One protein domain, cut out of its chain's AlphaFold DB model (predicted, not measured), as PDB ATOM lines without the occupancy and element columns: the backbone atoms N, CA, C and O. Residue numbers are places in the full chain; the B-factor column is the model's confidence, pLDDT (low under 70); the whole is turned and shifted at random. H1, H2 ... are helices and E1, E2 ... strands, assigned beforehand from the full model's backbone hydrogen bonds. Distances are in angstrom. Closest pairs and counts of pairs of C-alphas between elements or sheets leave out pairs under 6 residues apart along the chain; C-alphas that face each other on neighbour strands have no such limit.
ATOM      1  N   LEU A  56     -41.337  36.525  52.027       76.81
ATOM      2  CA  LEU A  56     -41.490  35.854  50.745       76.81
ATOM      3  C   LEU A  56     -40.132  35.888  50.046       76.81
ATOM      4  O   LEU A  56     -39.532  36.952  49.883       76.81
ATOM      5  N   ARG A  57     -39.627  34.726  49.652       78.06
ATOM      6  CA  ARG A  57     -38.292  34.561  49.083       78.06
ATOM      7  C   ARG A  57     -38.348  34.397  47.581       78.06
ATOM      8  O   ARG A  57     -38.846  33.400  47.067       78.06
ATOM      9  N   LEU A  58     -37.706  35.315  46.869       74.56
ATOM     10  CA  LEU A  58     -37.654  35.302  45.406       74.56
ATOM     11  C   LEU A  58     -37.076  34.001  44.818       74.56
ATOM     12  O   LEU A  58     -37.514  33.576  43.752       74.56
ATOM     13  N   LEU A  59     -36.089  33.384  45.484       71.31
ATOM     14  CA  LEU A  59     -35.373  32.209  44.963       71.31
ATOM     15  C   LEU A  59     -36.011  30.862  45.310       71.31
ATOM     16  O   LEU A  59     -35.785  29.893  44.579       71.31
ATOM     17  N   THR A  60     -36.731  30.776  46.427       67.31
ATOM     18  CA  THR A  60     -37.274  29.507  46.934       67.31
ATOM     19  C   THR A  60     -38.769  29.393  46.743       67.31
ATOM     20  O   THR A  60     -39.254  28.281  46.540       67.31
ATOM     21  N   ASP A  61     -39.484  30.516  46.768       67.25
ATOM     22  CA  ASP A  61     -40.934  30.487  46.806       67.25
ATOM     23  C   ASP A  61     -41.488  30.458  45.383       67.25
ATOM     24  O   ASP A  61     -40.977  31.091  44.447       67.25
ATOM     25  N   THR A  62     -42.523  29.648  45.201       65.81
ATOM     26  CA  THR A  62     -43.202  29.493  43.919       65.81
ATOM     27  C   THR A  62     -44.166  30.645  43.709       65.81
ATOM     28  O   THR A  62     -44.895  31.018  44.626       65.81
ATOM     29  N   ALA A  63     -44.199  31.185  42.493       61.16
ATOM     30  CA  ALA A  63     -45.250  32.107  42.098       61.16
ATOM     31  C   ALA A  63     -46.620  31.404  42.192       61.16
ATOM     32  O   ALA A  63     -46.687  30.186  41.973       61.16
ATOM     33  N   PRO A  64     -47.703  32.142  42.488       60.78
ATOM     34  CA  PRO A  64     -49.035  31.561  42.573       60.78
ATOM     35  C   PRO A  64     -49.396  30.864  41.252       60.78
ATOM     36  O   PRO A  64     -49.322  31.449  40.167       60.78
ATOM     37  N   THR A  65     -49.749  29.581  41.333       54.91
ATOM     38  CA  THR A  65     -50.166  28.774  40.180       54.91
ATOM     39  C   THR A  65     -51.668  28.884  39.972       54.91
ATOM     40  O   THR A  65     -52.424  28.831  40.935       54.91
ATOM     41  N   LEU A  66     -52.126  28.960  38.721       56.16
ATOM     42  CA  LEU A  66     -53.556  28.912  38.414       56.16
ATOM     43  C   LEU A  66     -53.995  27.461  38.298       56.16
ATOM     44  O   LEU A  66     -54.117  26.930  37.193       56.16
ATOM     45  N   ASN A  67     -54.207  26.797  39.434       53.66
ATOM     46  CA  ASN A  67     -54.878  25.508  39.404       53.66
ATOM     47  C   ASN A  67     -56.385  25.690  39.651       53.66
ATOM     48  O   ASN A  67     -56.785  25.913  40.796       53.66
ATOM     49  N   PRO A  68     -57.250  25.555  38.627       49.22
ATOM     50  CA  PRO A  68     -58.694  25.656  38.815       49.22
ATOM     51  C   PRO A  68     -59.256  24.559  39.737       49.22
ATOM     52  O   PRO A  68     -60.292  24.776  40.359       49.22
ATOM     53  N   GLU A  69     -58.570  23.418  39.874       49.50
ATOM     54  CA  GLU A  69     -58.991  22.306  40.737       49.50
ATOM     55  C   GLU A  69     -58.525  22.457  42.194       49.50
ATOM     56  O   GLU A  69     -59.117  21.849  43.084       49.50
ATOM     57  N   THR A  70     -57.485  23.261  42.464       50.22
ATOM     58  CA  THR A  70     -56.932  23.458  43.826       50.22
ATOM     59  C   THR A  70     -57.284  24.823  44.422       50.22
ATOM     60  O   THR A  70     -57.559  24.899  45.617       50.22
ATOM     61  N   ASP A  71     -57.387  25.861  43.587       48.72
ATOM     62  CA  ASP A  71     -57.677  27.249  43.984       48.72
ATOM     63  C   ASP A  71     -59.046  27.742  43.486       48.72
ATOM     64  O   ASP A  71     -59.303  28.936  43.418       48.72
ATOM     65  N   GLY A  72     -59.958  26.830  43.131       50.72
ATOM     66  CA  GLY A  72     -61.373  27.151  42.905       50.72
ATOM     67  C   GLY A  72     -61.682  28.039  41.692       50.72
ATOM     68  O   GLY A  72     -62.671  28.769  41.711       50.72
ATOM     69  N   GLY A  73     -60.882  27.954  40.624       52.66
ATOM     70  CA  GLY A  73     -61.242  28.508  39.310       52.66
ATOM     71  C   GLY A  73     -60.846  29.966  39.047       52.66
ATOM     72  O   GLY A  73     -61.488  30.621  38.227       52.66
ATOM     73  N   ILE A  74     -59.809  30.491  39.707       56.53
ATOM     74  CA  ILE A  74     -59.267  31.829  39.401       56.53
ATOM     75  C   ILE A  74     -58.587  31.824  38.033       56.53
ATOM     76  O   ILE A  74     -57.781  30.943  37.739       56.53
ATOM     77  N   TYR A  75     -58.852  32.854  37.231       57.94
ATOM     78  CA  TYR A  75     -58.099  33.160  36.017       57.94
ATOM     79  C   TYR A  75     -57.377  34.497  36.207       57.94
ATOM     80  O   TYR A  75     -57.992  35.557  36.093       57.94
ATOM     81  N   LEU A  76     -56.075  34.462  36.506       60.78
ATOM     82  CA  LEU A  76     -55.242  35.669  36.532       60.78
ATOM     83  C   LEU A  76     -54.585  35.866  35.158       60.78
ATOM     84  O   LEU A  76     -54.109  34.897  34.569       60.78
ATOM     85  N   PRO A  77     -54.476  37.105  34.649       54.09
ATOM     86  CA  PRO A  77     -53.925  37.391  33.316       54.09
ATOM     87  C   PRO A  77     -52.440  37.019  33.131       54.09
ATOM     88  O   PRO A  77     -51.910  37.153  32.033       54.09
ATOM     89  N   ALA A  78     -51.765  36.566  34.188       53.25
ATOM     90  CA  ALA A  78     -50.334  36.274  34.230       53.25
ATOM     91  C   ALA A  78     -49.994  34.943  34.923       53.25
ATOM     92  O   ALA A  78     -48.836  34.689  35.252       53.25
ATOM     93  N   GLY A  79     -50.991  34.109  35.211       49.16
ATOM     94  CA  GLY A  79     -50.721  32.864  35.908       49.16
ATOM     95  C   GLY A  79     -50.357  31.720  34.964       49.16
ATOM     96  O   GLY A  79     -50.692  31.722  33.781       49.16
ATOM     97  N   HIS A  80     -49.614  30.760  35.502       50.84
ATOM     98  CA  HIS A  80     -49.016  29.668  34.741       50.84
ATOM     99  C   HIS A  80     -49.863  28.396  34.854       50.84
ATOM    100  O   HIS A  80     -50.501  28.171  35.887       50.84
ATOM    101  N   ASP A  81     -49.844  27.567  33.801       49.47
ATOM    102  CA  ASP A  81     -50.509  26.260  33.783       49.47
ATOM    103  C   ASP A  81     -50.095  25.417  35.000       49.47
ATOM    104  O   ASP A  81     -48.914  25.356  35.345       49.47
ATOM    105  N   ALA A  82     -51.053  24.700  35.595       42.97
ATOM    106  CA  ALA A  82     -50.923  23.950  36.852       42.97
ATOM    107  C   ALA A  82     -49.756  22.932  36.934       42.97
ATOM    108  O   ALA A  82     -49.435  22.453  38.018       42.97
ATOM    109  N   ALA A  83     -49.103  22.601  35.815       46.41
ATOM    110  CA  ALA A  83     -47.945  21.703  35.761       46.41
ATOM    111  C   ALA A  83     -46.579  22.426  35.742       46.41
ATOM    112  O   ALA A  83     -45.541  21.764  35.745       46.41
ATOM    113  N   LYS A  84     -46.556  23.767  35.698       50.72
ATOM    114  CA  LYS A  84     -45.337  24.587  35.688       50.72
ATOM    115  C   LYS A  84     -45.360  25.565  36.860       50.72
ATOM    116  O   LYS A  84     -45.905  26.660  36.756       50.72
ATOM    117  N   SER A  85     -44.744  25.178  37.975       54.28
ATOM    118  CA  SER A  85     -44.447  26.117  39.055       54.28
ATOM    119  C   SER A  85     -43.208  26.931  38.681       54.28
ATOM    120  O   SER A  85     -42.079  26.442  38.704       54.28
ATOM    121  N   ASN A  86     -43.425  28.185  38.294       61.41
ATOM    122  CA  ASN A  86     -42.338  29.142  38.127       61.41
ATOM    123  C   ASN A  86     -41.938  29.695  39.497       61.41
ATOM    124  O   ASN A  86     -42.784  29.864  40.381       61.41
ATOM    125  N   ARG A  87     -40.648  29.980  39.690       69.62
ATOM    126  CA  ARG A  87     -40.208  30.672  40.905       69.62
ATOM    127  C   ARG A  87     -40.701  32.109  40.864       69.62
ATOM    128  O   ARG A  87     -40.903  32.677  39.789       69.62
ATOM    129  N   LEU A  88     -40.848  32.726  42.028       66.88
ATOM    130  CA  LEU A  88     -41.226  34.130  42.106       66.88
ATOM    131  C   LEU A  88     -40.233  35.030  41.349       66.88
ATOM    132  O   LEU A  88     -40.654  35.963  40.670       66.88
ATOM    133  N   SER A  89     -38.934  34.706  41.364       66.38
ATOM    134  CA  SER A  89     -37.924  35.372  40.530       66.38
ATOM    135  C   SER A  89     -38.239  35.326  39.031       66.38
ATOM    136  O   SER A  89     -38.015  36.311  38.331       66.38
ATOM    137  N   ASP A  90     -38.771  34.205  38.541       71.19
ATOM    138  CA  ASP A  90     -39.097  34.014  37.124       71.19
ATOM    139  C   ASP A  90     -40.348  34.817  36.747       71.19
ATOM    140  O   ASP A  90     -40.407  35.417  35.675       71.19
ATOM    141  N   ALA A  91     -41.317  34.904  37.665       70.31
ATOM    142  CA  ALA A  91     -42.480  35.771  37.508       70.31
ATOM    143  C   ALA A  91     -42.064  37.252  37.456       70.31
ATOM    144  O   ALA A  91     -42.462  37.961  36.533       70.31
ATOM    145  N   VAL A  92     -41.195  37.707  38.368       76.56
ATOM    146  CA  VAL A  92     -40.655  39.080  38.338       76.56
ATOM    147  C   VAL A  92     -39.915  39.353  37.023       76.56
ATOM    148  O   VAL A  92     -40.137  40.390  36.400       76.56
ATOM    149  N   LEU A  93     -39.090  38.410  36.560       77.31
ATOM    150  CA  LEU A  93     -38.381  38.514  35.281       77.31
ATOM    151  C   LEU A  93     -39.329  38.641  34.083       77.31
ATOM    152  O   LEU A  93     -39.099  39.486  33.224       77.31
ATOM    153  N   SER A  94     -40.394  37.839  34.028       77.56
ATOM    154  CA  SER A  94     -41.358  37.869  32.916       77.56
ATOM    155  C   SER A  94     -42.175  39.162  32.831       77.56
ATOM    156  O   SER A  94     -42.707  39.484  31.770       77.56
ATOM    157  N   HIS A  95     -42.282  39.905  33.935       80.62
ATOM    158  CA  HIS A  95     -43.075  41.132  34.022       80.62
ATOM    159  C   HIS A  95     -42.248  42.416  33.923       80.62
ATOM    160  O   HIS A  95     -42.831  43.491  33.779       80.62
ATOM    161  N   SER A  96     -40.919  42.319  33.997       84.00
ATOM    162  CA  SER A  96     -40.016  43.456  33.823       84.00
ATOM    163  C   SER A  96     -39.786  43.720  32.336       84.00
ATOM    164  O   SER A  96     -39.326  42.855  31.585       84.00
ATOM    165  N   VAL A  97     -40.076  44.950  31.911       86.81
ATOM    166  CA  VAL A  97     -39.846  45.394  30.531       86.81
ATOM    167  C   VAL A  97     -38.346  45.454  30.263       86.81
ATOM    168  O   VAL A  97     -37.881  44.976  29.230       86.81
ATOM    169  N   LEU A  98     -37.554  45.974  31.209       85.88
ATOM    170  CA  LEU A  98     -36.110  46.120  31.017       85.88
ATOM    171  C   LEU A  98     -35.390  44.771  31.002       85.88
ATOM    172  O   LEU A  98     -34.432  44.609  30.242       85.88
ATOM    173  N   ALA A  99     -35.861  43.788  31.775       83.62
ATOM    174  CA  ALA A  99     -35.371  42.417  31.682       83.62
ATOM    175  C   ALA A  99     -35.652  41.816  30.293       83.62
ATOM    176  O   ALA A  99     -34.760  41.208  29.702       83.62
ATOM    177  N   GLY A 100     -36.839  42.068  29.725       83.31
ATOM    178  CA  GLY A 100     -37.176  41.706  28.343       83.31
ATOM    179  C   GLY A 100     -36.289  42.386  27.290       83.31
ATOM    180  O   GLY A 100     -35.927  41.768  26.289       83.31
ATOM    181  N   LEU A 101     -35.854  43.626  27.542       84.44
ATOM    182  CA  LEU A 101     -34.882  44.346  26.707       84.44
ATOM    183  C   LEU A 101     -33.431  43.854  26.878       84.44
ATOM    184  O   LEU A 101     -32.551  44.254  26.111       84.44
ATOM    185  N   GLY A 102     -33.175  42.975  27.852       84.25
ATOM    186  CA  GLY A 102     -31.890  42.313  28.078       84.25
ATOM    187  C   GLY A 102     -31.164  42.706  29.366       84.25
ATOM    188  O   GLY A 102     -30.060  42.205  29.583       84.25
ATOM    189  N   ALA A 103     -31.736  43.565  30.219       88.88
ATOM    190  CA  ALA A 103     -31.153  43.879  31.525       88.88
ATOM    191  C   ALA A 103     -31.083  42.636  32.422       88.88
ATOM    192  O   ALA A 103     -31.974  41.785  32.423       88.88
ATOM    193  N   ARG A 104     -30.007  42.511  33.205       89.31
ATOM    194  CA  ARG A 104     -29.825  41.362  34.103       89.31
ATOM    195  C   ARG A 104     -30.489  41.613  35.454       89.31
ATOM    196  O   ARG A 104     -30.146  42.572  36.136       89.31
ATOM    197  N   LEU A 105     -31.370  40.714  35.884       86.00
ATOM    198  CA  LEU A 105     -31.858  40.697  37.263       86.00
ATOM    199  C   LEU A 105     -30.947  39.816  38.118       86.00
ATOM    200  O   LEU A 105     -30.783  38.628  37.839       86.00
ATOM    201  N   ILE A 106     -30.352  40.393  39.154       87.31
ATOM    202  CA  ILE A 106     -29.492  39.689  40.103       87.31
ATOM    203  C   ILE A 106     -30.251  39.587  41.417       87.31
ATOM    204  O   ILE A 106     -30.469  40.589  42.093       87.31
ATOM    205  N   VAL A 107     -30.637  38.374  41.800       85.81
ATOM    206  CA  VAL A 107     -31.213  38.146  43.126       85.81
ATOM    207  C   VAL A 107     -30.075  37.929  44.116       85.81
ATOM    208  O   VAL A 107     -29.284  36.996  43.970       85.81
ATOM    209  N   VAL A 108     -29.961  38.817  45.099       85.06
ATOM    210  CA  VAL A 108     -28.945  38.739  46.146       85.06
ATOM    211  C   VAL A 108     -29.482  37.835  47.256       85.06
ATOM    212  O   VAL A 108     -30.458  38.213  47.905       85.06
ATOM    213  N   PRO A 109     -28.875  36.658  47.489       79.88
ATOM    214  CA  PRO A 109     -29.364  35.736  48.502       79.88
ATOM    215  C   PRO A 109     -29.175  36.329  49.897       79.88
ATOM    216  O   PRO A 109     -28.239  37.098  50.128       79.88
ATOM    217  N   ALA A 110     -29.984  35.920  50.862       74.69
ATOM    218  CA  ALA A 110     -29.847  36.306  52.247       74.69
ATOM    219  C   ALA A 110     -28.604  35.645  52.853       74.69
ATOM    220  O   ALA A 110     -27.959  34.748  52.292       74.69
ATOM    221  N   ARG A 127     -19.642  40.282  52.182       63.53
ATOM    222  CA  ARG A 127     -20.275  39.924  50.909       63.53
ATOM    223  C   ARG A 127     -19.974  40.998  49.889       63.53
ATOM    224  O   ARG A 127     -20.715  41.962  49.756       63.53
ATOM    225  N   VAL A 128     -18.866  40.828  49.180       62.06
ATOM    226  CA  VAL A 128     -18.549  41.684  48.039       62.06
ATOM    227  C   VAL A 128     -19.216  41.077  46.811       62.06
ATOM    228  O   VAL A 128     -18.625  40.268  46.097       62.06
ATOM    229  N   SER A 129     -20.477  41.433  46.598       74.75
ATOM    230  CA  SER A 129     -21.184  41.128  45.356       74.75
ATOM    231  C   SER A 129     -20.968  42.282  44.377       74.75
ATOM    232  O   SER A 129     -20.984  43.450  44.760       74.75
ATOM    233  N   ARG A 130     -20.701  41.970  43.107       82.69
ATOM    234  CA  ARG A 130     -20.404  42.977  42.082       82.69
ATOM    235  C   ARG A 130     -20.941  42.560  40.724       82.69
ATOM    236  O   ARG A 130     -21.061  41.367  40.447       82.69
ATOM    237  N   TYR A 131     -21.209  43.549  39.888       86.12
ATOM    238  CA  TYR A 131     -21.543  43.379  38.485       86.12
ATOM    239  C   TYR A 131     -20.435  43.993  37.630       86.12
ATOM    240  O   TYR A 131     -20.197  45.201  37.681       86.12
ATOM    241  N   ASP A 132     -19.741  43.143  36.874       85.88
ATOM    242  CA  ASP A 132     -18.611  43.533  36.035       85.88
ATOM    243  C   ASP A 132     -19.029  43.485  34.560       85.88
ATOM    244  O   ASP A 132     -19.566  42.485  34.080       85.88
ATOM    245  N   VAL A 133     -18.729  44.551  33.822       85.69
ATOM    246  CA  VAL A 133     -18.902  44.629  32.371       85.69
ATOM    247  C   VAL A 133     -17.522  44.733  31.735       85.69
ATOM    248  O   VAL A 133     -16.786  45.699  31.949       85.69
ATOM    249  N   VAL A 134     -17.170  43.725  30.937       85.06
ATOM    250  CA  VAL A 134     -15.907  43.690  30.192       85.06
ATOM    251  C   VAL A 134     -16.101  44.391  28.846       85.06
ATOM    252  O   VAL A 134     -17.062  44.129  28.112       85.06
ATOM    253  N   LYS A 135     -15.207  45.327  28.535       82.62
ATOM    254  CA  LYS A 135     -15.165  46.038  27.255       82.62
ATOM    255  C   LYS A 135     -14.218  45.314  26.290       82.62
ATOM    256  O   LYS A 135     -13.267  44.673  26.740       82.62
ATOM    257  N   PRO A 136     -14.455  45.392  24.971       79.56
ATOM    258  CA  PRO A 136     -13.493  44.885  24.000       79.56
ATOM    259  C   PRO A 136     -12.167  45.652  24.112       79.56
ATOM    260  O   PRO A 136     -12.159  46.862  24.342       79.56
ATOM    261  N   VAL A 148       3.795  50.919  22.255       79.50
ATOM    262  CA  VAL A 148       2.348  50.849  22.497       79.50
ATOM    263  C   VAL A 148       1.982  51.778  23.652       79.50
ATOM    264  O   VAL A 148       2.603  51.719  24.711       79.50
ATOM    265  N   ALA A 149       0.968  52.623  23.460       79.62
ATOM    266  CA  ALA A 149       0.409  53.420  24.545       79.62
ATOM    267  C   ALA A 149      -0.396  52.531  25.506       79.62
ATOM    268  O   ALA A 149      -1.176  51.681  25.067       79.62
ATOM    269  N   ASP A 150      -0.244  52.757  26.811       79.25
ATOM    270  CA  ASP A 150      -1.023  52.046  27.823       79.25
ATOM    271  C   ASP A 150      -2.520  52.335  27.645       79.25
ATOM    272  O   ASP A 150      -2.962  53.486  27.619       79.25
ATOM    273  N   SER A 151      -3.315  51.271  27.527       78.31
ATOM    274  CA  SER A 151      -4.774  51.377  27.475       78.31
ATOM    275  C   SER A 151      -5.374  51.346  28.881       78.31
ATOM    276  O   SER A 151      -4.857  50.694  29.790       78.31
ATOM    277  N   ALA A 152      -6.491  52.052  29.073       78.31
ATOM    278  CA  ALA A 152      -7.250  51.967  30.316       78.31
ATOM    279  C   ALA A 152      -7.798  50.544  30.517       78.31
ATOM    280  O   ALA A 152      -8.167  49.868  29.555       78.31
ATOM    281  N   LEU A 153      -7.897  50.100  31.776       81.88
ATOM    282  CA  LEU A 153      -8.405  48.769  32.107       81.88
ATOM    283  C   LEU A 153      -9.827  48.579  31.529       81.88
ATOM    284  O   LEU A 153     -10.738  49.313  31.922       81.88
ATOM    285  N   PRO A 154     -10.067  47.583  30.654       82.44
ATOM    286  CA  PRO A 154     -11.342  47.412  29.953       82.44
ATOM    287  C   PRO A 154     -12.383  46.682  30.819       82.44
ATOM    288  O   PRO A 154     -13.094  45.796  30.351       82.44
ATOM    289  N   ILE A 155     -12.459  47.013  32.109       86.00
ATOM    290  CA  ILE A 155     -13.391  46.407  33.061       86.00
ATOM    291  C   ILE A 155     -14.084  47.532  33.818       86.00
ATOM    292  O   ILE A 155     -13.460  48.224  34.621       86.00
ATOM    293  N   ALA A 156     -15.381  47.689  33.578       85.25
ATOM    294  CA  ALA A 156     -16.247  48.560  34.358       85.25
ATOM    295  C   ALA A 156     -16.932  47.732  35.452       85.25
ATOM    296  O   ALA A 156     -17.342  46.600  35.192       85.25
ATOM    297  N   ARG A 157     -17.049  48.265  36.673       87.94
ATOM    298  CA  ARG A 157     -17.627  47.537  37.814       87.94
ATOM    299  C   ARG A 157     -18.666  48.378  38.537       87.94
ATOM    300  O   ARG A 157     -18.428  49.554  38.784       87.94
ATOM    301  N   ALA A 158     -19.760  47.744  38.940       86.25
ATOM    302  CA  ALA A 158     -20.708  48.274  39.911       86.25
ATOM    303  C   ALA A 158     -20.744  47.338  41.125       86.25
ATOM    304  O   ALA A 158     -20.957  46.132  40.982       86.25
ATOM    305  N   SER A 159     -20.497  47.869  42.321       86.00
ATOM    306  CA  SER A 159     -20.613  47.113  43.568       86.00
ATOM    307  C   SER A 159     -22.063  47.057  44.033       86.00
ATOM    308  O   SER A 159     -22.786  48.045  43.937       86.00
ATOM    309  N   ILE A 160     -22.465  45.909  44.570       86.12
ATOM    310  CA  ILE A 160     -23.732  45.755  45.278       86.12
ATOM    311  C   ILE A 160     -23.452  46.035  46.749       86.12
ATOM    312  O   ILE A 160     -22.696  45.292  47.380       86.12
ATOM    313  N   ASP A 161     -24.061  47.089  47.283       84.12
ATOM    314  CA  ASP A 161     -23.972  47.430  48.701       84.12
ATOM    315  C   ASP A 161     -25.336  47.224  49.357       84.12
ATOM    316  O   ASP A 161     -26.300  47.935  49.081       84.12
ATOM    317  N   LEU A 162     -25.419  46.224  50.235       80.19
ATOM    318  CA  LEU A 162     -26.656  45.886  50.937       80.19
ATOM    319  C   LEU A 162     -27.052  46.940  51.978       80.19
ATOM    320  O   LEU A 162     -28.222  47.008  52.343       80.19
ATOM    321  N   SER A 163     -26.100  47.735  52.472       80.50
ATOM    322  CA  SER A 163     -26.358  48.778  53.468       80.50
ATOM    323  C   SER A 163     -26.931  50.052  52.848       80.50
ATOM    324  O   SER A 163     -27.754  50.720  53.471       80.50
ATOM    325  N   GLU A 164     -26.553  50.346  51.604       83.44
ATOM    326  CA  GLU A 164     -27.044  51.502  50.850       83.44
ATOM    327  C   GLU A 164     -28.236  51.162  49.944       83.44
ATOM    328  O   GLU A 164     -28.813  52.058  49.332       83.44
ATOM    329  N   MET A 165     -28.633  49.885  49.862       87.25
ATOM    330  CA  MET A 165     -29.732  49.433  49.007       87.25
ATOM    331  C   MET A 165     -31.083  50.021  49.471       87.25
ATOM    332  O   MET A 165     -31.593  49.639  50.533       87.25
ATOM    333  N   PRO A 166     -31.722  50.903  48.673       91.38
ATOM    334  CA  PRO A 166     -32.986  51.532  49.047       91.38
ATOM    335  C   PRO A 166     -34.096  50.515  49.331       91.38
ATOM    336  O   PRO A 166     -34.199  49.483  48.664       91.38
ATOM    337  N   THR A 167     -34.944  50.825  50.315       92.62
ATOM    338  CA  THR A 167     -36.128  50.018  50.651       92.62
ATOM    339  C   THR A 167     -37.366  50.606  49.985       92.62
ATOM    340  O   THR A 167     -37.689  51.776  50.192       92.62
ATOM    341  N   TYR A 168     -38.095  49.779  49.248       93.00
ATOM    342  CA  TYR A 168     -39.386  50.104  48.656       93.00
ATOM    343  C   TYR A 168     -40.496  49.421  49.445       93.00
ATOM    344  O   TYR A 168     -40.334  48.296  49.919       93.00
ATOM    345  N   SER A 169     -41.621  50.113  49.616       92.06
ATOM    346  CA  SER A 169     -42.731  49.624  50.431       92.06
ATOM    347  C   SER A 169     -44.078  49.809  49.754       92.06
ATOM    348  O   SER A 169     -44.366  50.883  49.230       92.06
ATOM    349  N   PHE A 170     -44.931  48.802  49.875       92.69
ATOM    350  CA  PHE A 170     -46.336  48.842  49.492       92.69
ATOM    351  C   PHE A 170     -47.199  48.542  50.715       92.69
ATOM    352  O   PHE A 170     -46.858  47.663  51.504       92.69
ATOM    353  N   ARG A 171     -48.320  49.251  50.881       91.75
ATOM    354  CA  ARG A 171     -49.282  48.979  51.952       91.75
ATOM    355  C   ARG A 171     -50.705  49.024  51.428       91.75
ATOM    356  O   ARG A 171     -51.097  50.001  50.797       91.75
ATOM    357  N   GLY A 183     -62.735  36.069  49.665       69.81
ATOM    358  CA  GLY A 183     -62.319  34.847  50.347       69.81
ATOM    359  C   GLY A 183     -60.807  34.823  50.588       69.81
ATOM    360  O   GLY A 183     -60.007  35.204  49.738       69.81
ATOM    361  N   LEU A 184     -60.394  34.364  51.773       63.72
ATOM    362  CA  LEU A 184     -59.007  34.515  52.237       63.72
ATOM    363  C   LEU A 184     -57.961  33.816  51.353       63.72
ATOM    364  O   LEU A 184     -56.858  34.334  51.235       63.72
ATOM    365  N   GLY A 185     -58.288  32.675  50.733       64.06
ATOM    366  CA  GLY A 185     -57.354  31.955  49.854       64.06
ATOM    367  C   GLY A 185     -57.131  32.647  48.503       64.06
ATOM    368  O   GLY A 185     -55.997  32.782  48.051       64.06
ATOM    369  N   PHE A 186     -58.209  33.144  47.900       69.94
ATOM    370  CA  PHE A 186     -58.184  33.870  46.629       69.94
ATOM    371  C   PHE A 186     -57.473  35.215  46.782       69.94
ATOM    372  O   PHE A 186     -56.568  35.544  46.021       69.94
ATOM    373  N   LEU A 187     -57.816  35.944  47.850       75.81
ATOM    374  CA  LEU A 187     -57.216  37.230  48.173       75.81
ATOM    375  C   LEU A 187     -55.702  37.119  48.399       75.81
ATOM    376  O   LEU A 187     -54.963  38.004  47.974       75.81
ATOM    377  N   SER A 188     -55.216  36.047  49.039       74.56
ATOM    378  CA  SER A 188     -53.771  35.848  49.204       74.56
ATOM    379  C   SER A 188     -53.050  35.654  47.871       74.56
ATOM    380  O   SER A 188     -52.044  36.319  47.650       74.56
ATOM    381  N   ALA A 189     -53.581  34.828  46.964       73.44
ATOM    382  CA  ALA A 189     -52.954  34.577  45.664       73.44
ATOM    383  C   ALA A 189     -52.961  35.829  44.765       73.44
ATOM    384  O   ALA A 189     -51.967  36.151  44.114       73.44
ATOM    385  N   GLU A 190     -54.063  36.584  44.769       78.31
ATOM    386  CA  GLU A 190     -54.172  37.855  44.045       78.31
ATOM    387  C   GLU A 190     -53.190  38.907  44.573       78.31
ATOM    388  O   GLU A 190     -52.559  39.621  43.788       78.31
ATOM    389  N   LEU A 191     -53.016  38.990  45.896       82.94
ATOM    390  CA  LEU A 191     -52.056  39.902  46.515       82.94
ATOM    391  C   LEU A 191     -50.609  39.483  46.258       82.94
ATOM    392  O   LEU A 191     -49.784  40.352  45.985       82.94
ATOM    393  N   GLU A 192     -50.290  38.188  46.294       80.50
ATOM    394  CA  GLU A 192     -48.968  37.677  45.908       80.50
ATOM    395  C   GLU A 192     -48.636  38.058  44.457       80.50
ATOM    396  O   GLU A 192     -47.557  38.595  44.188       80.50
ATOM    397  N   GLN A 193     -49.585  37.889  43.530       81.31
ATOM    398  CA  GLN A 193     -49.408  38.294  42.134       81.31
ATOM    399  C   GLN A 193     -49.250  39.815  41.990       81.31
ATOM    400  O   GLN A 193     -48.396  40.286  41.234       81.31
ATOM    401  N   ALA A 194     -50.046  40.602  42.717       85.88
ATOM    402  CA  ALA A 194     -49.930  42.058  42.717       85.88
ATOM    403  C   ALA A 194     -48.563  42.523  43.246       85.88
ATOM    404  O   ALA A 194     -47.969  43.444  42.683       85.88
ATOM    405  N   ILE A 195     -48.036  41.860  44.282       87.44
ATOM    406  CA  ILE A 195     -46.691  42.111  44.810       87.44
ATOM    407  C   ILE A 195     -45.640  41.765  43.752       87.44
ATOM    408  O   ILE A 195     -44.779  42.599  43.485       87.44
ATOM    409  N   ALA A 196     -45.726  40.605  43.094       85.12
ATOM    410  CA  ALA A 196     -44.781  40.209  42.045       85.12
ATOM    411  C   ALA A 196     -44.734  41.226  40.887       85.12
ATOM    412  O   ALA A 196     -43.656  41.668  40.480       85.12
ATOM    413  N   LEU A 197     -45.903  41.663  40.405       86.25
ATOM    414  CA  LEU A 197     -46.026  42.704  39.378       86.25
ATOM    415  C   LEU A 197     -45.465  44.051  39.852       86.25
ATOM    416  O   LEU A 197     -44.783  44.747  39.098       86.25
ATOM    417  N   GLY A 198     -45.741  44.425  41.103       88.94
ATOM    418  CA  GLY A 198     -45.236  45.654  41.711       88.94
ATOM    419  C   GLY A 198     -43.715  45.662  41.853       88.94
ATOM    420  O   GLY A 198     -43.078  46.674  41.555       88.94
ATOM    421  N   VAL A 199     -43.120  44.532  42.247       89.31
ATOM    422  CA  VAL A 199     -41.663  44.364  42.349       89.31
ATOM    423  C   VAL A 199     -41.016  44.510  40.974       89.31
ATOM    424  O   VAL A 199     -40.069  45.282  40.847       89.31
ATOM    425  N   ALA A 200     -41.552  43.856  39.938       88.75
ATOM    426  CA  ALA A 200     -41.028  43.960  38.574       88.75
ATOM    427  C   ALA A 200     -41.043  45.406  38.049       88.75
ATOM    428  O   ALA A 200     -40.025  45.912  37.581       88.75
ATOM    429  N   ARG A 201     -42.169  46.111  38.210       90.25
ATOM    430  CA  ARG A 201     -42.292  47.520  37.795       90.25
ATOM    431  C   ARG A 201     -41.353  48.438  38.562       90.25
ATOM    432  O   ARG A 201     -40.725  49.315  37.981       90.25
ATOM    433  N   THR A 202     -41.233  48.226  39.868       92.31
ATOM    434  CA  THR A 202     -40.329  49.038  40.683       92.31
ATOM    435  C   THR A 202     -38.870  48.764  40.322       92.31
ATOM    436  O   THR A 202     -38.077  49.697  40.300       92.31
ATOM    437  N   ALA A 203     -38.509  47.522  39.988       90.94
ATOM    438  CA  ALA A 203     -37.177  47.182  39.494       90.94
ATOM    439  C   ALA A 203     -36.839  47.969  38.216       90.94
ATOM    440  O   ALA A 203     -35.772  48.583  38.140       90.94
ATOM    441  N   ASP A 204     -37.777  48.035  37.264       92.25
ATOM    442  CA  ASP A 204     -37.627  48.853  36.056       92.25
ATOM    443  C   ASP A 204     -37.467  50.343  36.403       92.25
ATOM    444  O   ASP A 204     -36.542  51.011  35.930       92.25
ATOM    445  N   ALA A 205     -38.319  50.858  37.293       92.31
ATOM    446  CA  ALA A 205     -38.279  52.247  37.741       92.31
ATOM    447  C   ALA A 205     -36.947  52.620  38.406       92.31
ATOM    448  O   ALA A 205     -36.446  53.725  38.207       92.31
ATOM    449  N   VAL A 206     -36.361  51.714  39.193       93.75
ATOM    450  CA  VAL A 206     -35.066  51.915  39.859       93.75
ATOM    451  C   VAL A 206     -33.950  52.106  38.837       93.75
ATOM    452  O   VAL A 206     -33.147  53.030  38.979       93.75
ATOM    453  N   LEU A 207     -33.915  51.276  37.789       93.19
ATOM    454  CA  LEU A 207     -32.893  51.379  36.749       93.19
ATOM    455  C   LEU A 207     -33.059  52.643  35.903       93.19
ATOM    456  O   LEU A 207     -32.082  53.350  35.658       93.19
ATOM    457  N   VAL A 208     -34.290  52.954  35.493       93.75
ATOM    458  CA  VAL A 208     -34.577  54.162  34.710       93.75
ATOM    459  C   VAL A 208     -34.250  55.420  35.504       93.75
ATOM    460  O   VAL A 208     -33.533  56.275  34.998       93.75
ATOM    461  N   LYS A 209     -34.689  55.526  36.762       93.44
ATOM    462  CA  LYS A 209     -34.402  56.703  37.600       93.44
ATOM    463  C   LYS A 209     -32.907  56.902  37.829       93.44
ATOM    464  O   LYS A 209     -32.453  58.040  37.879       93.44
ATOM    465  N   ALA A 210     -32.137  55.820  37.940       93.25
ATOM    466  CA  ALA A 210     -30.682  55.908  38.030       93.25
ATOM    467  C   ALA A 210     -30.049  56.456  36.736       93.25
ATOM    468  O   ALA A 210     -29.115  57.252  36.810       93.25
ATOM    469  N   LEU A 211     -30.572  56.075  35.566       93.62
ATOM    470  CA  LEU A 211     -30.137  56.613  34.272       93.62
ATOM    471  C   LEU A 211     -30.557  58.075  34.074       93.62
ATOM    472  O   LEU A 211     -29.753  58.866  33.599       93.62
ATOM    473  N   GLU A 212     -31.773  58.452  34.469       92.25
ATOM    474  CA  GLU A 212     -32.270  59.833  34.364       92.25
ATOM    475  C   GLU A 212     -31.569  60.796  35.325       92.25
ATOM    476  O   GLU A 212     -31.421  61.981  35.029       92.25
ATOM    477  N   ALA A 213     -31.121  60.299  36.481       92.12
ATOM    478  CA  ALA A 213     -30.289  61.067  37.398       92.12
ATOM    479  C   ALA A 213     -28.860  61.275  36.863       92.12
ATOM    480  O   ALA A 213     -28.156  62.176  37.325       92.12
ATOM    481  N   ALA A 214     -28.416  60.454  35.906       91.12
ATOM    482  CA  ALA A 214     -27.109  60.573  35.281       91.12
ATOM    483  C   ALA A 214     -27.131  61.558  34.101       91.12
ATOM    484  O   ALA A 214     -28.123  61.719  33.396       91.12
ATOM    485  N   THR A 215     -25.999  62.215  33.841       89.44
ATOM    486  CA  THR A 215     -25.848  63.070  32.655       89.44
ATOM    487  C   THR A 215     -25.509  62.210  31.441       89.44
ATOM    488  O   THR A 215     -24.348  61.855  31.232       89.44
ATOM    489  N   LEU A 216     -26.526  61.860  30.652       93.31
ATOM    490  CA  LEU A 216     -26.361  61.039  29.454       93.31
ATOM    491  C   LEU A 216     -26.082  61.890  28.203       93.31
ATOM    492  O   LEU A 216     -26.666  62.964  28.038       93.31
ATOM    493  N   PRO A 217     -25.212  61.424  27.291       92.88
ATOM    494  CA  PRO A 217     -24.999  62.081  26.007       92.88
ATOM    495  C   PRO A 217     -26.235  61.979  25.101       92.88
ATOM    496  O   PRO A 217     -27.011  61.024  25.172       92.88
ATOM    497  N   ALA A 218     -26.385  62.947  24.193       93.19
ATOM    498  CA  ALA A 218     -27.441  62.924  23.189       93.19
ATOM    499  C   ALA A 218     -27.268  61.740  22.220       93.19
ATOM    500  O   ALA A 218     -26.163  61.456  21.746       93.19
ATOM    501  N   PHE A 219     -28.368  61.063  21.897       94.38
ATOM    502  CA  PHE A 219     -28.344  59.905  21.014       94.38
ATOM    503  C   PHE A 219     -28.058  60.290  19.558       94.38
ATOM    504  O   PHE A 219     -28.703  61.158  18.971       94.38
ATOM    505  N   SER A 220     -27.127  59.562  18.946       92.56
ATOM    506  CA  SER A 220     -26.963  59.478  17.496       92.56
ATOM    507  C   SER A 220     -26.367  58.118  17.132       92.56
ATOM    508  O   SER A 220     -25.634  57.525  17.926       92.56
ATOM    509  N   LEU A 221     -26.624  57.631  15.914       91.81
ATOM    510  CA  LEU A 221     -26.011  56.383  15.436       91.81
ATOM    511  C   LEU A 221     -24.476  56.470  15.419       91.81
ATOM    512  O   LEU A 221     -23.808  55.480  15.700       91.81
ATOM    513  N   GLY A 222     -23.920  57.658  15.158       91.38
ATOM    514  CA  GLY A 222     -22.478  57.904  15.230       91.38
ATOM    515  C   GLY A 222     -21.926  57.784  16.652       91.38
ATOM    516  O   GLY A 222     -20.901  57.139  16.847       91.38
ATOM    517  N   ALA A 223     -22.625  58.335  17.651       91.06
ATOM    518  CA  ALA A 223     -22.232  58.203  19.055       91.06
ATOM    519  C   ALA A 223     -22.324  56.745  19.540       91.06
ATOM    520  O   ALA A 223     -21.406  56.258  20.198       91.06
ATOM    521  N   ALA A 224     -23.378  56.021  19.149       90.50
ATOM    522  CA  ALA A 224     -23.526  54.602  19.472       90.50
ATOM    523  C   ALA A 224     -22.444  53.733  18.802       90.50
ATOM    524  O   ALA A 224     -21.885  52.840  19.438       90.50
ATOM    525  N   ALA A 225     -22.096  54.019  17.543       89.69
ATOM    526  CA  ALA A 225     -21.005  53.340  16.845       89.69
ATOM    527  C   ALA A 225     -19.640  53.641  17.486       89.69
ATOM    528  O   ALA A 225     -18.837  52.727  17.663       89.69
ATOM    529  N   ALA A 226     -19.395  54.891  17.895       88.06
ATOM    530  CA  ALA A 226     -18.172  55.285  18.594       88.06
ATOM    531  C   ALA A 226     -18.031  54.608  19.970       88.06
ATOM    532  O   ALA A 226     -16.922  54.268  20.372       88.06
ATOM    533  N   ALA A 227     -19.147  54.356  20.663       87.38
ATOM    534  CA  ALA A 227     -19.175  53.574  21.902       87.38
ATOM    535  C   ALA A 227     -18.978  52.057  21.676       87.38
ATOM    536  O   ALA A 227     -18.766  51.306  22.631       87.38
ATOM    537  N   GLY A 228     -19.035  51.586  20.424       86.50
ATOM    538  CA  GLY A 228     -18.916  50.171  20.073       86.50
ATOM    539  C   GLY A 228     -20.191  49.362  20.327       86.50
ATOM    540  O   GLY A 228     -20.114  48.156  20.562       86.50
ATOM    541  N   CYS A 229     -21.363  50.005  20.317       89.44
ATOM    542  CA  CYS A 229     -22.644  49.313  20.434       89.44
ATOM    543  C   CYS A 229     -22.976  48.572  19.133       89.44
ATOM    544  O   CYS A 229     -22.952  49.164  18.051       89.44
ATOM    545  N   ALA A 230     -23.369  47.300  19.225       89.75
ATOM    546  CA  ALA A 230     -23.982  46.617  18.092       89.75
ATOM    547  C   ALA A 230     -25.408  47.149  17.882       89.75
ATOM    548  O   ALA A 230     -26.179  47.281  18.831       89.75
ATOM    549  N   PHE A 231     -25.781  47.422  16.629       89.75
ATOM    550  CA  PHE A 231     -27.112  47.943  16.304       89.75
ATOM    551  C   PHE A 231     -28.238  46.992  16.745       89.75
ATOM    552  O   PHE A 231     -29.277  47.440  17.219       89.75
ATOM    553  N   SER A 232     -28.007  45.676  16.658       90.38
ATOM    554  CA  SER A 232     -28.938  44.634  17.115       90.38
ATOM    555  C   SER A 232     -29.250  44.693  18.607       90.38
ATOM    556  O   SER A 232     -30.305  44.207  19.018       90.38
ATOM    557  N   ASP A 233     -28.356  45.281  19.400       90.88
ATOM    558  CA  ASP A 233     -28.412  45.273  20.862       90.88
ATOM    559  C   ASP A 233     -28.967  46.589  21.418       90.88
ATOM    560  O   ASP A 233     -29.237  46.695  22.615       90.88
ATOM    561  N   LEU A 234     -29.147  47.597  20.559       93.31
ATOM    562  CA  LEU A 234     -29.774  48.857  20.930       93.31
ATOM    563  C   LEU A 234     -31.274  48.647  21.116       93.31
ATOM    564  O   LEU A 234     -31.972  48.165  20.219       93.31
ATOM    565  N   ARG A 235     -31.786  49.046  22.276       95.12
ATOM    566  CA  ARG A 235     -33.224  49.166  22.522       95.12
ATOM    567  C   ARG A 235     -33.518  50.514  23.144       95.12
ATOM    568  O   ARG A 235     -32.737  51.015  23.958       95.12
ATOM    569  N   ALA A 236     -34.647  51.081  22.754       94.00
ATOM    570  CA  ALA A 236     -35.132  52.329  23.297       94.00
ATOM    571  C   ALA A 236     -36.215  52.082  24.353       94.00
ATOM    572  O   ALA A 236     -36.982  51.125  24.281       94.00
ATOM    573  N   VAL A 237     -36.276  52.971  25.331       94.25
ATOM    574  CA  VAL A 237     -37.339  53.053  26.324       94.25
ATOM    575  C   VAL A 237     -37.974  54.421  26.175       94.25
ATOM    576  O   VAL A 237     -37.288  55.438  26.263       94.25
ATOM    577  N   VAL A 238     -39.277  54.438  25.916       93.69
ATOM    578  CA  VAL A 238     -40.059  55.661  25.773       93.69
ATOM    579  C   VAL A 238     -40.704  55.986  27.110       93.69
ATOM    580  O   VAL A 238     -41.517  55.211  27.620       93.69
ATOM    581  N   GLY A 239     -40.325  57.138  27.656       91.25
ATOM    582  CA  GLY A 239     -40.970  57.739  28.814       91.25
ATOM    583  C   GLY A 239     -42.116  58.676  28.448       91.25
ATOM    584  O   GLY A 239     -42.467  58.848  27.280       91.25
ATOM    585  N   SER A 240     -42.682  59.334  29.457       90.56
ATOM    586  CA  SER A 240     -43.855  60.203  29.317       90.56
ATOM    587  C   SER A 240     -43.661  61.381  28.356       90.56
ATOM    588  O   SER A 240     -44.645  61.893  27.829       90.56
ATOM    589  N   ALA A 241     -42.421  61.826  28.115       85.25
ATOM    590  CA  ALA A 241     -42.134  62.874  27.134       85.25
ATOM    591  C   ALA A 241     -42.348  62.418  25.680       85.25
ATOM    592  O   ALA A 241     -42.564  63.258  24.811       85.25
ATOM    593  N   GLY A 242     -42.271  61.112  25.393       85.38
ATOM    594  CA  GLY A 242     -42.509  60.572  24.051       85.38
ATOM    595  C   GLY A 242     -41.511  61.026  22.977       85.38
ATOM    596  O   GLY A 242     -41.787  60.871  21.788       85.38
ATOM    597  N   ALA A 243     -40.366  61.598  23.365       90.06
ATOM    598  CA  ALA A 243     -39.409  62.206  22.442       90.06
ATOM    599  C   ALA A 243     -38.935  61.200  21.383       90.06
ATOM    600  O   ALA A 243     -38.454  60.115  21.717       90.06
ATOM    601  N   GLY A 244     -39.093  61.559  20.106       86.50
ATOM    602  CA  GLY A 244     -38.674  60.745  18.961       86.50
ATOM    603  C   GLY A 244     -39.441  59.433  18.753       86.50
ATOM    604  O   GLY A 244     -39.054  58.663  17.871       86.50
ATOM    605  N   ALA A 245     -40.494  59.161  19.533       90.75
ATOM    606  CA  ALA A 245     -41.264  57.927  19.443       90.75
ATOM    607  C   ALA A 245     -42.238  57.953  18.257       90.75
ATOM    608  O   ALA A 245     -43.014  58.892  18.078       90.75
ATOM    609  N   ALA A 246     -42.223  56.891  17.456       92.00
ATOM    610  CA  ALA A 246     -43.131  56.687  16.342       92.00
ATOM    611  C   ALA A 246     -43.563  55.219  16.267       92.00
ATOM    612  O   ALA A 246     -42.753  54.301  16.402       92.00
ATOM    613  N   ALA A 247     -44.850  54.996  16.012       90.94
ATOM    614  CA  ALA A 247     -45.370  53.674  15.690       90.94
ATOM    615  C   ALA A 247     -45.191  53.407  14.189       90.94
ATOM    616  O   ALA A 247     -45.560  54.238  13.357       90.94
ATOM    617  N   ASN A 248     -44.646  52.245  13.835       89.62
ATOM    618  CA  ASN A 248     -44.503  51.816  12.448       89.62
ATOM    619  C   ASN A 248     -44.732  50.304  12.330       89.62
ATOM    620  O   ASN A 248     -44.163  49.534  13.095       89.62
ATOM    621  N   LEU A 249     -45.562  49.871  11.373       86.12
ATOM    622  CA  LEU A 249     -45.872  48.452  11.115       86.12
ATOM    623  C   LEU A 249     -46.243  47.639  12.378       86.12
ATOM    624  O   LEU A 249     -45.908  46.465  12.487       86.12
ATOM    625  N   GLY A 250     -46.921  48.268  13.345       85.00
ATOM    626  CA  GLY A 250     -47.320  47.632  14.608       85.00
ATOM    627  C   GLY A 250     -46.220  47.534  15.674       85.00
ATOM    628  O   GLY A 250     -46.499  47.046  16.763       85.00
ATOM    629  N   GLY A 251     -45.005  48.014  15.395       89.38
ATOM    630  CA  GLY A 251     -43.933  48.167  16.379       89.38
ATOM    631  C   GLY A 251     -43.743  49.621  16.809       89.38
ATOM    632  O   GLY A 251     -44.066  50.551  16.064       89.38
ATOM    633  N   LEU A 252     -43.193  49.816  18.007       92.75
ATOM    634  CA  LEU A 252     -42.770  51.123  18.499       92.75
ATOM    635  C   LEU A 252     -41.279  51.314  18.216       92.75
ATOM    636  O   LEU A 252     -40.466  50.427  18.475       92.75
ATOM    637  N   TYR A 253     -40.924  52.479  17.680       94.19
ATOM    638  CA  TYR A 253     -39.551  52.813  17.331       94.19
ATOM    639  C   TYR A 253     -39.197  54.226  17.778       94.19
ATOM    640  O   TYR A 253     -40.029  55.129  17.759       94.19
ATOM    641  N   VAL A 254     -37.928  54.426  18.112       93.50
ATOM    642  CA  VAL A 254     -37.330  55.734  18.382       93.50
ATOM    643  C   VAL A 254     -36.133  55.884  17.464       93.50
ATOM    644  O   VAL A 254     -35.168  55.132  17.581       93.50
ATOM    645  N   LEU A 255     -36.196  56.823  16.517       90.56
ATOM    646  CA  LEU A 255     -35.110  57.072  15.551       90.56
ATOM    647  C   LEU A 255     -34.623  55.792  14.827       90.56
ATOM    648  O   LEU A 255     -33.437  55.626  14.551       90.56
ATOM    649  N   GLY A 256     -35.549  54.868  14.536       88.69
ATOM    650  CA  GLY A 256     -35.265  53.582  13.884       88.69
ATOM    651  C   GLY A 256     -34.815  52.451  14.819       88.69
ATOM    652  O   GLY A 256     -34.619  51.333  14.349       88.69
ATOM    653  N   ILE A 257     -34.686  52.703  16.124       93.44
ATOM    654  CA  ILE A 257     -34.388  51.692  17.148       93.44
ATOM    655  C   ILE A 257     -35.692  51.147  17.725       93.44
ATOM    656  O   ILE A 257     -36.577  51.929  18.066       93.44
ATOM    657  N   ALA A 258     -35.813  49.823  17.849       93.75
ATOM    658  CA  ALA A 258     -36.973  49.188  18.480       93.75
ATOM    659  C   ALA A 258     -37.121  49.658  19.933       93.75
ATOM    660  O   ALA A 258     -36.133  49.715  20.675       93.75
ATOM    661  N   ALA A 259     -38.345  49.996  20.320       93.44
ATOM    662  CA  ALA A 259     -38.629  50.664  21.575       93.44
ATOM    663  C   ALA A 259     -39.760  49.991  22.355       93.44
ATOM    664  O   ALA A 259     -40.667  49.414  21.764       93.44
ATOM    665  N   GLU A 260     -39.722  50.136  23.675       92.94
ATOM    666  CA  GLU A 260     -40.794  49.733  24.588       92.94
ATOM    667  C   GLU A 260     -41.233  50.910  25.465       92.94
ATOM    668  O   GLU A 260     -40.489  51.876  25.651       92.94
ATOM    669  N   MET A 261     -42.450  50.840  26.005       91.12
ATOM    670  CA  MET A 261     -42.980  51.864  26.910       91.12
ATOM    671  C   MET A 261     -42.707  51.496  28.365       91.12
ATOM    672  O   MET A 261     -42.984  50.374  28.788       91.12
ATOM    673  N   VAL A 262     -42.229  52.462  29.150       90.56
ATOM    674  CA  VAL A 262     -42.028  52.297  30.595       90.56
ATOM    675  C   VAL A 262     -42.685  53.459  31.329       90.56
ATOM    676  O   VAL A 262     -42.412  54.622  31.049       90.56
ATOM    677  N   GLN A 263     -43.563  53.138  32.280       84.75
ATOM    678  CA  GLN A 263     -44.407  54.122  32.969       84.75
ATOM    679  C   GLN A 263     -43.609  55.105  33.842       84.75
ATOM    680  O   GLN A 263     -43.995  56.265  33.960       84.75
ATOM    681  N   ASP A 264     -42.515  54.647  34.452       87.12
ATOM    682  CA  ASP A 264     -41.693  55.438  35.377       87.12
ATOM    683  C   ASP A 264     -40.554  56.213  34.694       87.12
ATOM    684  O   ASP A 264     -39.773  56.873  35.378       87.12
ATOM    685  N   ALA A 265     -40.458  56.138  33.364       89.62
ATOM    686  CA  ALA A 265     -39.540  56.949  32.579       89.62
ATOM    687  C   ALA A 265     -40.185  58.294  32.241       89.62
ATOM    688  O   ALA A 265     -41.294  58.356  31.711       89.62
ATOM    689  N   THR A 266     -39.471  59.380  32.498       91.50
ATOM    690  CA  THR A 266     -39.823  60.725  32.039       91.50
ATOM    691  C   THR A 266     -39.252  60.973  30.644       91.50
ATOM    692  O   THR A 266     -39.938  61.504  29.770       91.50
ATOM    693  N   GLN A 267     -37.998  60.574  30.424       91.75
ATOM    694  CA  GLN A 267     -37.235  60.810  29.200       91.75
ATOM    695  C   GLN A 267     -37.235  59.584  28.280       91.75
ATOM    696  O   GLN A 267     -37.459  58.455  28.714       91.75
ATOM    697  N   THR A 268     -36.950  59.799  26.994       94.38
ATOM    698  CA  THR A 268     -36.670  58.694  26.070       94.38
ATOM    699  C   THR A 268     -35.189  58.330  26.149       94.38
ATOM    700  O   THR A 268     -34.319  59.159  25.868       94.38
ATOM    701  N   LEU A 269     -34.909  57.080  26.508       94.88
ATOM    702  CA  LEU A 269     -33.562  56.543  26.696       94.88
ATOM    703  C   LEU A 269     -33.254  55.508  25.615       94.88
ATOM    704  O   LEU A 269     -34.115  54.714  25.249       94.88
ATOM    705  N   VAL A 270     -32.022  55.477  25.118       95.19
ATOM    706  CA  VAL A 270     -31.547  54.462  24.166       95.19
ATOM    707  C   VAL A 270     -30.244  53.885  24.677       95.19
ATOM    708  O   VAL A 270     -29.350  54.629  25.067       95.19
ATOM    709  N   GLY A 271     -30.092  52.565  24.654       94.25
ATOM    710  CA  GLY A 271     -28.828  51.961  25.055       94.25
ATOM    711  C   GLY A 271     -28.794  50.451  24.926       94.25
ATOM    712  O   GLY A 271     -29.716  49.821  24.401       94.25
ATOM    713  N   THR A 272     -27.698  49.878  25.416       93.44
ATOM    714  CA  THR A 272     -27.496  48.428  25.482       93.44
ATOM    715  C   THR A 272     -27.814  47.919  26.886       93.44
ATOM    716  O   THR A 272     -26.949  47.860  27.762       93.44
ATOM    717  N   TRP A 273     -29.062  47.499  27.095       92.50
ATOM    718  CA  TRP A 273     -29.570  47.068  28.405       92.50
ATOM    719  C   TRP A 273     -28.868  45.829  28.962       92.50
ATOM    720  O   TRP A 273     -28.762  45.694  30.173       92.50
ATOM    721  N   GLN A 274     -28.266  44.996  28.108       90.69
ATOM    722  CA  GLN A 274     -27.425  43.863  28.524       90.69
ATOM    723  C   GLN A 274     -26.219  44.269  29.389       90.69
ATOM    724  O   GLN A 274     -25.659  43.436  30.099       90.69
ATOM    725  N   ARG A 275     -25.805  45.542  29.340       90.19
ATOM    726  CA  ARG A 275     -24.712  46.099  30.154       90.19
ATOM    727  C   ARG A 275     -25.199  46.765  31.443       90.19
ATOM    728  O   ARG A 275     -24.378  47.290  32.188       90.19
ATOM    729  N   ALA A 276     -26.495  46.706  31.730       92.88
ATOM    730  CA  ALA A 276     -27.079  47.112  32.998       92.88
ATOM    731  C   ALA A 276     -27.645  45.903  33.748       92.88
ATOM    732  O   ALA A 276     -28.008  44.877  33.162       92.88
ATOM    733  N   ALA A 277     -27.722  46.042  35.062       91.50
ATOM    734  CA  ALA A 277     -28.352  45.066  35.925       91.50
ATOM    735  C   ALA A 277     -29.160  45.750  37.030       91.50
ATOM    736  O   ALA A 277     -28.951  46.918  37.354       91.50
ATOM    737  N   ILE A 278     -30.076  44.997  37.622       91.81
ATOM    738  CA  ILE A 278     -30.813  45.387  38.819       91.81
ATOM    739  C   ILE A 278     -30.548  44.313  39.863       91.81
ATOM    740  O   ILE A 278     -30.801  43.134  39.617       91.81
ATOM    741  N   ALA A 279     -30.024  44.709  41.019       91.25
ATOM    742  CA  ALA A 279     -29.931  43.827  42.171       91.25
ATOM    743  C   ALA A 279     -31.200  43.946  43.012       91.25
ATOM    744  O   ALA A 279     -31.588  45.054  43.372       91.25
ATOM    745  N   ILE A 280     -31.813  42.814  43.352       90.62
ATOM    746  CA  ILE A 280     -32.938  42.736  44.288       90.62
ATOM    747  C   ILE A 280     -32.547  41.803  45.426       90.62
ATOM    748  O   ILE A 280     -32.024  40.715  45.186       90.62
ATOM    749  N   HIS A 281     -32.786  42.217  46.666       89.31
ATOM    750  CA  HIS A 281     -32.604  41.333  47.814       89.31
ATOM    751  C   HIS A 281     -33.653  40.212  47.794       89.31
ATOM    752  O   HIS A 281     -34.821  40.471  47.518       89.31
ATOM    753  N   GLU A 282     -33.260  38.967  48.081       85.06
ATOM    754  CA  GLU A 282     -34.176  37.826  47.935       85.06
ATOM    755  C   GLU A 282     -35.389  37.872  48.868       85.06
ATOM    756  O   GLU A 282     -36.423  37.303  48.533       85.06
ATOM    757  N   ASP A 283     -35.240  38.504  50.033       86.00
ATOM    758  CA  ASP A 283     -36.249  38.533  51.090       86.00
ATOM    759  C   ASP A 283     -37.172  39.744  50.924       86.00
ATOM    760  O   ASP A 283     -36.745  40.892  51.089       86.00
ATOM    761  N   ILE A 284     -38.437  39.474  50.604       86.44
ATOM    762  CA  ILE A 284     -39.530  40.441  50.629       86.44
ATOM    763  C   ILE A 284     -40.221  40.301  51.981       86.44
ATOM    764  O   ILE A 284     -40.941  39.337  52.242       86.44
ATOM    765  N   ARG A 285     -40.039  41.289  52.852       88.12
ATOM    766  CA  ARG A 285     -40.613  41.264  54.194       88.12
ATOM    767  C   ARG A 285     -42.085  41.647  54.153       88.12
ATOM    768  O   ARG A 285     -42.432  42.749  53.731       88.12
ATOM    769  N   ALA A 305     -33.958  47.071  46.483       92.56
ATOM    770  CA  ALA A 305     -33.480  47.006  45.105       92.56
ATOM    771  C   ALA A 305     -32.481  48.126  44.792       92.56
ATOM    772  O   ALA A 305     -32.626  49.242  45.284       92.56
ATOM    773  N   GLN A 306     -31.485  47.838  43.951       93.38
ATOM    774  CA  GLN A 306     -30.432  48.769  43.533       93.38
ATOM    775  C   GLN A 306     -30.161  48.644  42.029       93.38
ATOM    776  O   GLN A 306     -30.032  47.538  41.501       93.38
ATOM    777  N   ALA A 307     -30.021  49.781  41.344       93.62
ATOM    778  CA  ALA A 307     -29.567  49.826  39.957       93.62
ATOM    779  C   ALA A 307     -28.048  49.629  39.876       93.62
ATOM    780  O   ALA A 307     -27.291  50.246  40.625       93.62
ATOM    781  N   LEU A 308     -27.597  48.809  38.929       92.44
ATOM    782  CA  LEU A 308     -26.188  48.552  38.664       92.44
ATOM    783  C   LEU A 308     -25.877  48.930  37.219       92.44
ATOM    784  O   LEU A 308     -26.207  48.203  36.279       92.44
ATOM    785  N   ILE A 309     -25.214  50.071  37.046       93.50
ATOM    786  CA  ILE A 309     -24.810  50.588  35.738       93.50
ATOM    787  C   ILE A 309     -23.297  50.828  35.777       93.50
ATOM    788  O   ILE A 309     -22.857  51.912  36.155       93.50
ATOM    789  N   PRO A 310     -22.476  49.818  35.438       89.69
ATOM    790  CA  PRO A 310     -21.022  49.951  35.499       89.69
ATOM    791  C   PRO A 310     -20.463  50.991  34.526       89.69
ATOM    792  O   PRO A 310     -19.425  51.586  34.795       89.69
ATOM    793  N   ASP A 311     -21.124  51.186  33.381       89.44
ATOM    794  CA  ASP A 311     -20.690  52.130  32.357       89.44
ATOM    795  C   ASP A 311     -21.874  52.860  31.719       89.44
ATOM    796  O   ASP A 311     -22.685  52.266  31.005       89.44
ATOM    797  N   LEU A 312     -21.936  54.170  31.957       91.50
ATOM    798  CA  LEU A 312     -22.950  55.063  31.403       91.50
ATOM    799  C   LEU A 312     -22.720  55.374  29.917       91.50
ATOM    800  O   LEU A 312     -23.657  55.780  29.241       91.50
ATOM    801  N   GLY A 313     -21.514  55.143  29.380       90.38
ATOM    802  CA  GLY A 313     -21.175  55.451  27.985       90.38
ATOM    803  C   GLY A 313     -21.941  54.634  26.934       90.38
ATOM    804  O   GLY A 313     -21.882  54.954  25.751       90.38
ATOM    805  N   TYR A 314     -22.670  53.598  27.360       91.62
ATOM    806  CA  TYR A 314     -23.537  52.770  26.514       91.62
ATOM    807  C   TYR A 314     -25.008  53.218  26.508       91.62
ATOM    808  O   TYR A 314     -25.838  52.568  25.864       91.62
ATOM    809  N   PHE A 315     -25.336  54.291  27.231       95.12
ATOM    810  CA  PHE A 315     -26.683  54.835  27.352       95.12
ATOM    811  C   PHE A 315     -26.715  56.281  26.867       95.12
ATOM    812  O   PHE A 315     -25.785  57.058  27.070       95.12
ATOM    813  N   PHE A 316     -27.810  56.631  26.211       95.06
ATOM    814  CA  PHE A 316     -28.003  57.901  25.540       95.06
ATOM    815  C   PHE A 316     -29.404  58.420  25.823       95.06
ATOM    816  O   PHE A 316     -30.353  57.646  25.966       95.06
ATOM    817  N   GLN A 317     -29.539  59.737  25.830       94.62
ATOM    818  CA  GLN A 317     -30.826  60.405  25.914       94.62
ATOM    819  C   GLN A 317     -31.226  60.929  24.534       94.62
ATOM    820  O   GLN A 317     -30.408  61.487  23.801       94.62
ATOM    821  N   VAL A 318     -32.495  60.778  24.170       91.94
ATOM    822  CA  VAL A 318     -33.041  61.430  22.974       91.94
ATOM    823  C   VAL A 318     -33.495  62.830  23.356       91.94
ATOM    824  O   VAL A 318     -34.255  63.006  24.310       91.94
TER     825      VAL A 318
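This is residues 56 to 110, 127 to 136, 148 to 171, 183 to 285 and 305 to 318 of the 320 residues of an uncharacterized protein of Azotobacter beijerinckii (UniProt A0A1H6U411). The long helix H3 crosses one face of a small three-strand sheet, E1 E10 E12, and the two-strand sheet E2 E3 covers the other face. The last turns of H3 come near the E13 edge of a second, strongly twisted sheet with order E6 E7 E8 E5 E9 E13. The printed part has 206 residues, with order H1 H2 E1 E2 E3 E4 H3 H4 and then E5 to E13. It is mixed helices and strands, compact, with a radius of gyration of the C-alphas of 19.0 A and spans of 67 by 47 by 31 A.

After residues 56 to 87 with no named element, H1 is residues 88 to 95, from C-alpha 88 at (-41.226, 34.130, 42.106). H2 is 97 to 100, E1 104 to 108, E2 129 to 134 (16.3 A), E3 155 to 160 (16.0 A) and E4 167 to 171. H3 is 184 to 212, 40.9 A, and H4 is 221 to 226. E5 is 235 to 238, E6 245 to 248, E7 251 to 254, E8 257 to 261, E9 269 to 271, E10 277 to 281, E11 283 to 285, E12 305 to 308 and E13 315 to 317, ending at (-30.826, 60.405, 25.914).

E1 and E10 are parallel (N 106 to O 278, 2.8 A), and E10 and E12 antiparallel (N 306 to O 279, 2.8 A). H3, over E10 and E12, has a height over the sheet of 10.3 A; C-alphas 207 and 307 are closest to E12, 4.9 A. H1 and H3 are on one face, two layers, helices over a sheet; they touch at C-alphas 92 and 200, 4.9 A, a steep tilt of 61 degrees, with residues 196 to 201 of H3 alone. H2 only just touches H3, with 3 pairs of C-alphas within 8 A. E2 and E3, antiparallel (N 131 to O 158, 2.8 A), make a sandwich, two sheets face to face, with E1 E10 E12. E6 E7 E8 form a meander, each strand the antiparallel neighbour of the one before (N 246 to O 253, 2.8 A; N 254 to O 257, 2.8 A). E8 and E5 are parallel (N 238 to O 260, 2.8 A). H4 only grazes this sheet. E4 and H3 are near each other; E4 and E11 pair with no named strand. Every O i to N i+4 pair is within hydrogen-bond range in H1, H3 and H4; H2 is too short.

C-alphas 148 and 183 are farthest apart, 72.2 A. Four cuts leave gaps of 10.3 A (110 to 127), 17.0 A (136 to 148), 19.3 A (171 to 183) and 12.9 A (285 to 305). Of the links printed whole, none is long. Residues 60 to 89, 127 to 128 and 183 to 186 are under 70 in pLDDT.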